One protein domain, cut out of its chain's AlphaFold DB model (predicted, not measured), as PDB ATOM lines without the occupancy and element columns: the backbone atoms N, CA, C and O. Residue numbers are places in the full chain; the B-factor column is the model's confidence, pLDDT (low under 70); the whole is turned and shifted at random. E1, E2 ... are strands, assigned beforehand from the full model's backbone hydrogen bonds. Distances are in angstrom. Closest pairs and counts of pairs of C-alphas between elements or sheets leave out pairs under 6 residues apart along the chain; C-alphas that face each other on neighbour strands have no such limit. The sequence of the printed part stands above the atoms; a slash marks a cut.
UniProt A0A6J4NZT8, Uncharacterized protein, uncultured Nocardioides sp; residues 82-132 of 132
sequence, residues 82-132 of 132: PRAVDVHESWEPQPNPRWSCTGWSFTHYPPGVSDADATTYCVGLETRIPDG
ATOM      1  N   PRO A  82       6.618   0.110 -93.568       71.81
ATOM      2  CA  PRO A  82       7.474  -0.387 -94.632       71.81
ATOM      3  C   PRO A  82       8.508   0.674 -95.016       71.81
ATOM      4  O   PRO A  82       8.169   1.838 -95.242       71.81
ATOM      5  N   ARG A  83       9.773   0.266 -95.112       76.94
ATOM      6  CA  ARG A  83      10.885   1.091 -95.595       76.94
ATOM      7  C   ARG A  83      11.456   0.482 -96.863       76.94
ATOM      8  O   ARG A  83      11.617  -0.734 -96.926       76.94
ATOM      9  N   ALA A  84      11.714   1.319 -97.864       75.44
ATOM     10  CA  ALA A  84      12.405   0.883 -99.070       75.44
ATOM     11  C   ALA A  84      13.846   0.518 -98.701       75.44
ATOM     12  O   ALA A  84      14.524   1.311 -98.046       75.44
ATOM     13  N   VAL A  85      14.270  -0.678 -99.095       72.88
ATOM     14  CA  VAL A  85      15.641  -1.153 -98.932       72.88
ATOM     15  C   VAL A  85      16.315  -1.066-100.289       72.88
ATOM     16  O   VAL A  85      15.773  -1.557-101.283       72.88
ATOM     17  N   ASP A  86      17.486  -0.438-100.324       67.06
ATOM     18  CA  ASP A  86      18.304  -0.410-101.528       67.06
ATOM     19  C   ASP A  86      19.024  -1.752-101.673       67.06
ATOM     20  O   ASP A  86      19.996  -2.059-100.980       67.06
ATOM     21  N   VAL A  87      18.468  -2.598-102.535       65.88
ATOM     22  CA  VAL A  87      18.961  -3.954-102.776       65.88
ATOM     23  C   VAL A  87      19.808  -4.041-104.043       65.88
ATOM     24  O   VAL A  87      20.125  -5.153-104.459       65.88
ATOM     25  N   HIS A  88      20.171  -2.918-104.670       62.31
ATOM     26  CA  HIS A  88      20.894  -2.891-105.943       62.31
ATOM     27  C   HIS A  88      22.306  -2.322-105.741       62.31
ATOM     28  O   HIS A  88      22.494  -1.121-105.591       62.31
ATOM     29  N   GLU A  89      23.335  -3.182-105.750       57.53
ATOM     30  CA  GLU A  89      24.738  -2.715-105.719       57.53
ATOM     31  C   GLU A  89      25.265  -2.290-107.106       57.53
ATOM     32  O   GLU A  89      26.377  -1.771-107.214       57.53
ATOM     33  N   SER A  90      24.505  -2.502-108.187       56.69
ATOM     34  CA  SER A  90      24.938  -2.197-109.553       56.69
ATOM     35  C   SER A  90      23.758  -1.904-110.490       56.69
ATOM     36  O   SER A  90      22.599  -2.079-110.131       56.69
ATOM     37  N   TRP A  91      24.063  -1.449-111.710       56.41
ATOM     38  CA  TRP A  91      23.093  -1.187-112.786       56.41
ATOM     39  C   TRP A  91      22.321  -2.433-113.259       56.41
ATOM     40  O   TRP A  91      21.422  -2.316-114.090       56.41
ATOM     41  N   GLU A  92      22.675  -3.617-112.758       57.69
ATOM     42  CA  GLU A  92      21.935  -4.856-112.962       57.69
ATOM     43  C   GLU A  92      21.196  -5.226-111.667       57.69
ATOM     44  O   GLU A  92      21.793  -5.154-110.589       57.69
ATOM     45  N   PRO A  93      19.927  -5.669-111.741       56.59
ATOM     46  CA  PRO A  93      19.164  -6.114-110.581       56.59
ATOM     47  C   PRO A  93      19.737  -7.433-110.044       56.59
ATOM     48  O   PRO A  93      19.241  -8.523-110.323       56.59
ATOM     49  N   GLN A  94      20.821  -7.344-109.276       57.66
ATOM     50  CA  GLN A  94      21.355  -8.451-108.496       57.66
ATOM     51  C   GLN A  94      20.857  -8.340-107.053       57.66
ATOM     52  O   GLN A  94      20.942  -7.261-106.467       57.66
ATOM     53  N   PRO A  95      20.354  -9.435-106.451       58.62
ATOM     54  CA  PRO A  95      20.017  -9.450-105.036       58.62
ATOM     55  C   PRO A  95      21.259  -9.114-104.211       58.62
ATOM     56  O   PRO A  95      22.233  -9.864-104.243       58.62
ATOM     57  N   ASN A  96      21.238  -8.010-103.464       64.38
ATOM     58  CA  ASN A  96      22.320  -7.695-102.537       64.38
ATOM     59  C   ASN A  96      22.291  -8.684-101.347       64.38
ATOM     60  O   ASN A  96      21.325  -8.675-100.588       64.38
ATOM     61  N   PRO A  97      23.310  -9.537-101.131       64.56
ATOM     62  CA  PRO A  97      23.337 -10.466-100.000       64.56
ATOM     63  C   PRO A  97      23.688  -9.788 -98.662       64.56
ATOM     64  O   PRO A  97      23.795 -10.475 -97.650       64.56
ATOM     65  N   ARG A  98      23.903  -8.463 -98.633       72.38
ATOM     66  CA  ARG A  98      24.374  -7.714 -97.456       72.38
ATOM     67  C   ARG A  98      23.281  -7.093 -96.590       72.38
ATOM     68  O   ARG A  98      23.608  -6.349 -95.665       72.38
ATOM     69  N   TRP A  99      22.007  -7.376 -96.839       77.50
ATOM     70  CA  TRP A  99      20.907  -6.862 -96.019       77.50
ATOM     71  C   TRP A  99      20.021  -7.995 -95.502       77.50
ATOM     72  O   TRP A  99      19.833  -9.024 -96.149       77.50
ATOM     73  N   SER A 100      19.451  -7.790 -94.319       81.25
ATOM     74  CA  SER A 100      18.403  -8.641 -93.760       81.25
ATOM     75  C   SER A 100      17.324  -7.793 -93.098       81.25
ATOM     76  O   SER A 100      17.617  -6.760 -92.498       81.25
ATOM     77  N   CYS A 101      16.079  -8.257 -93.170       83.69
ATOM     78  CA  CYS A 101      14.935  -7.653 -92.492       83.69
ATOM     79  C   CYS A 101      14.519  -8.549 -91.319       83.69
ATOM     80  O   CYS A 101      14.305  -9.743 -91.512       83.69
ATOM     81  N   THR A 102      14.393  -8.004 -90.107       84.12
ATOM     82  CA  THR A 102      13.999  -8.798 -88.924       84.12
ATOM     83  C   THR A 102      12.525  -9.207 -88.909       84.12
ATOM     84  O   THR A 102      12.161 -10.133 -88.187       84.12
ATOM     85  N   GLY A 103      11.672  -8.497 -89.653       82.25
ATOM     86  CA  GLY A 103      10.243  -8.776 -89.760       82.25
ATOM     87  C   GLY A 103       9.915  -9.530 -91.042       82.25
ATOM     88  O   GLY A 103      10.287 -10.688 -91.202       82.25
ATOM     89  N   TRP A 104       9.202  -8.874 -91.954       78.19
ATOM     90  CA  TRP A 104       8.900  -9.434 -93.270       78.19
ATOM     91  C   TRP A 104       9.269  -8.447 -94.371       78.19
ATOM     92  O   TRP A 104       9.226  -7.230 -94.179       78.19
ATOM     93  N   SER A 105       9.643  -8.984 -95.525       81.94
ATOM     94  CA  SER A 105       9.926  -8.207 -96.722       81.94
ATOM     95  C   SER A 105       8.966  -8.581 -97.842       81.94
ATOM     96  O   SER A 105       8.448  -9.699 -97.899       81.94
ATOM     97  N   PHE A 106       8.712  -7.630 -98.733       79.00
ATOM     98  CA  PHE A 106       7.959  -7.872 -99.954       79.00
ATOM     99  C   PHE A 106       8.521  -7.044-101.099       79.00
ATOM    100  O   PHE A 106       9.026  -5.938-100.903       79.00
ATOM    101  N   THR A 107       8.413  -7.591-102.301       80.00
ATOM    102  CA  THR A 107       8.841  -6.930-103.528       80.00
ATOM    103  C   THR A 107       7.629  -6.297-104.192       80.00
ATOM    104  O   THR A 107       6.607  -6.950-104.402       80.00
ATOM    105  N   HIS A 108       7.736  -5.011-104.492       74.31
ATOM    106  CA  HIS A 108       6.744  -4.266-105.241       74.31
ATOM    107  C   HIS A 108       7.225  -4.060-106.673       74.31
ATOM    108  O   HIS A 108       8.310  -3.525-106.898       74.31
ATOM    109  N   TYR A 109       6.366  -4.433-107.616       74.19
ATOM    110  CA  TYR A 109       6.525  -4.134-109.029       74.19
ATOM    111  C   TYR A 109       5.595  -2.972-109.366       74.19
ATOM    112  O   TYR A 109       4.370  -3.143-109.292       74.19
ATOM    113  N   PRO A 110       6.130  -1.789-109.701       66.44
ATOM    114  CA  PRO A 110       5.294  -0.697-110.154       66.44
ATOM    115  C   PRO A 110       4.535  -1.128-111.423       66.44
ATOM    116  O   PRO A 110       5.072  -1.837-112.277       66.44
ATOM    117  N   PRO A 111       3.264  -0.741-111.585       63.72
ATOM    118  CA  PRO A 111       2.513  -1.046-112.791       63.72
ATOM    119  C   PRO A 111       3.119  -0.303-113.988       63.72
ATOM    120  O   PRO A 111       3.364   0.901-113.933       63.72
ATOM    121  N   GLY A 112       3.319  -1.029-115.088       65.00
ATOM    122  CA  GLY A 112       3.799  -0.468-116.355       65.00
ATOM    123  C   GLY A 112       5.319  -0.452-116.544       65.00
ATOM    124  O   GLY A 112       5.768  -0.010-117.598       65.00
ATOM    125  N   VAL A 113       6.102  -0.956-115.585       60.69
ATOM    126  CA  VAL A 113       7.547  -1.196-115.748       60.69
ATOM    127  C   VAL A 113       7.839  -2.691-115.884       60.69
ATOM    128  O   VAL A 113       7.058  -3.530-115.437       60.69
ATOM    129  N   SER A 114       8.934  -3.027-116.572       57.75
ATOM    130  CA  SER A 114       9.402  -4.410-116.687       57.75
ATOM    131  C   SER A 114       9.961  -4.903-115.349       57.75
ATOM    132  O   SER A 114      10.363  -4.097-114.511       57.75
ATOM    133  N   ASP A 115      10.040  -6.227-115.170       59.41
ATOM    134  CA  ASP A 115      10.501  -6.914-113.945       59.41
ATOM    135  C   ASP A 115      11.868  -6.446-113.397       59.41
ATOM    136  O   ASP A 115      12.249  -6.815-112.288       59.41
ATOM    137  N   ALA A 116      12.606  -5.644-114.168       56.50
ATOM    138  CA  ALA A 116      13.888  -5.067-113.796       56.50
ATOM    139  C   ALA A 116      13.796  -3.931-112.759       56.50
ATOM    140  O   ALA A 116      14.805  -3.650-112.123       56.50
ATOM    141  N   ASP A 117      12.633  -3.291-112.578       66.19
ATOM    142  CA  ASP A 117      12.493  -2.077-111.752       66.19
ATOM    143  C   ASP A 117      11.622  -2.333-110.505       66.19
ATOM    144  O   ASP A 117      10.562  -1.738-110.295       66.19
ATOM    145  N   ALA A 118      12.035  -3.313-109.698       72.38
ATOM    146  CA  ALA A 118      11.297  -3.773-108.526       72.38
ATOM    147  C   ALA A 118      11.857  -3.168-107.229       72.38
ATOM    148  O   ALA A 118      13.034  -3.318-106.909       72.38
ATOM    149  N   THR A 119      11.003  -2.534-106.419       76.75
ATOM    150  CA  THR A 119      11.405  -1.997-105.108       76.75
ATOM    151  C   THR A 119      11.134  -3.019-104.014       76.75
ATOM    152  O   THR A 119      10.005  -3.483-103.857       76.75
ATOM    153  N   THR A 120      12.143  -3.346-103.208       80.38
ATOM    154  CA  THR A 120      11.953  -4.213-102.038       80.38
ATOM    155  C   THR A 120      11.689  -3.379-100.793       80.38
ATOM    156  O   THR A 120      12.417  -2.436-100.485       80.38
ATOM    157  N   TYR A 121      10.641  -3.737-100.058       81.00
ATOM    158  CA  TYR A 121      10.274  -3.114 -98.795       81.00
ATOM    159  C   TYR A 121      10.562  -4.054 -97.628       81.00
ATOM    160  O   TYR A 121      10.277  -5.248 -97.703       81.00
ATOM    161  N   CYS A 122      11.074  -3.501 -96.531       82.06
ATOM    162  CA  CYS A 122      11.200  -4.173 -95.241       82.06
ATOM    163  C   CYS A 122      10.211  -3.571 -94.243       82.06
ATOM    164  O   CYS A 122      10.176  -2.356 -94.035       82.06
ATOM    165  N   VAL A 123       9.421  -4.429 -93.605       80.06
ATOM    166  CA  VAL A 123       8.593  -4.092 -92.447       80.06
ATOM    167  C   VAL A 123       9.291  -4.651 -91.213       80.06
ATOM    168  O   VAL A 123       9.200  -5.844 -90.923       80.06
ATOM    169  N   GLY A 124      10.023  -3.789 -90.511       80.00
ATOM    170  CA  GLY A 124      10.840  -4.154 -89.356       80.00
ATOM    171  C   GLY A 124      12.151  -3.372 -89.295       80.00
ATOM    172  O   GLY A 124      12.228  -2.216 -89.713       80.00
ATOM    173  N   LEU A 125      13.185  -4.006 -88.742       81.12
ATOM    174  CA  LEU A 125      14.541  -3.468 -88.687       81.12
ATOM    175  C   LEU A 125      15.359  -4.002 -89.861       81.12
ATOM    176  O   LEU A 125      15.488  -5.215 -90.028       81.12
ATOM    177  N   GLU A 126      15.928  -3.084 -90.635       80.25
ATOM    178  CA  GLU A 126      16.968  -3.393 -91.608       80.25
ATOM    179  C   GLU A 126      18.306  -3.519 -90.875       80.25
ATOM    180  O   GLU A 126      18.698  -2.633 -90.109       80.25
ATOM    181  N   THR A 127      19.007  -4.623 -91.099       79.62
ATOM    182  CA  THR A 127      20.358  -4.830 -90.581       79.62
ATOM    183  C   THR A 127      21.299  -5.180 -91.719       79.62
ATOM    184  O   THR A 127      21.013  -6.058 -92.533       79.62
ATOM    185  N   ARG A 128      22.454  -4.507 -91.745       76.62
ATOM    186  CA  ARG A 128      23.552  -4.860 -92.641       76.62
ATOM    187  C   ARG A 128      24.197  -6.156 -92.158       76.62
ATOM    188  O   ARG A 128      24.566  -6.260 -90.988       76.62
ATOM    189  N   ILE A 129      24.358  -7.114 -93.059       78.75
ATOM    190  CA  ILE A 129      25.130  -8.329 -92.814       78.75
ATOM    191  C   ILE A 129      26.619  -7.940 -92.897       78.75
ATOM    192  O   ILE A 129      27.022  -7.338 -93.896       78.75
ATOM    193  N   PRO A 130      27.426  -8.195 -91.847       73.38
ATOM    194  CA  PRO A 130      28.849  -7.871 -91.852       73.38
ATOM    195  C   PRO A 130      29.580  -8.566 -93.003       73.38
ATOM    196  O   PRO A 130      29.316  -9.734 -93.285       73.38
ATOM    197  N   ASP A 131      30.516  -7.855 -93.632       72.81
ATOM    198  CA  ASP A 131      31.462  -8.458 -94.568       72.81
ATOM    199  C   ASP A 131      32.381  -9.400 -93.767       72.81
ATOM    200  O   ASP A 131      33.030  -8.960 -92.814       72.81
ATOM    201  N   GLY A 132      32.335 -10.697 -94.084       60.62
ATOM    202  CA  GLY A 132      33.180 -11.726 -93.465       60.62
ATOM    203  C   GLY A 132      34.649 -11.602 -93.839       60.62
ATOM    204  O   GLY A 132      34.936 -11.109 -94.954       60.62
TER     205      GLY A 132
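This is residues 82 to 132 of the 132 residues of an uncharacterized protein of uncultured Nocardioides sp (UniProt A0A6J4NZT8). With little regular structure, this is a flat piece: a hairpin, E3 and E4, with E1 beside E4, and a small second pair, E2 and E5, at the hairpin's open end. The printed part has 51 residues, 20 in five named strands, E1 to E5 along the chain: all strand. Both sheets, E1-E4-E3 and E2-E5, are antiparallel. It is only just compact, close to loose, with a radius of gyration of the C-alphas of 11.6 A, spanning 36 by 23 by 10 A.

Find C-alpha 82 at (7.474, -0.387, -94.632), where E1, residues 82 to 85, begins. Next come E2, residues 99 to 101, E3, residues 104 to 108, 13.2 A long, and E4, residues 119 to 123, 13.1 A. E5, residues 126 to 128, ends at (23.552, -4.860, -92.641).

Beginning at E1, find N 83 and O 122 of inner strand E4 within hydrogen-bond range, 2.9 A. In the E3-E4 hairpin, find N 108 and O 119, 2.8 A. Between E2 and E5, find N 100 and O 127, 2.9 A. E3 and E5 are apart.

The farthest C-alphas, Gly 112 and Gly 132, are 38.9 A apart. The printed part has no cut; the E1 to E2 link is long. Residues 86 to 97, 110 to 117 and 132 have pLDDT under 70.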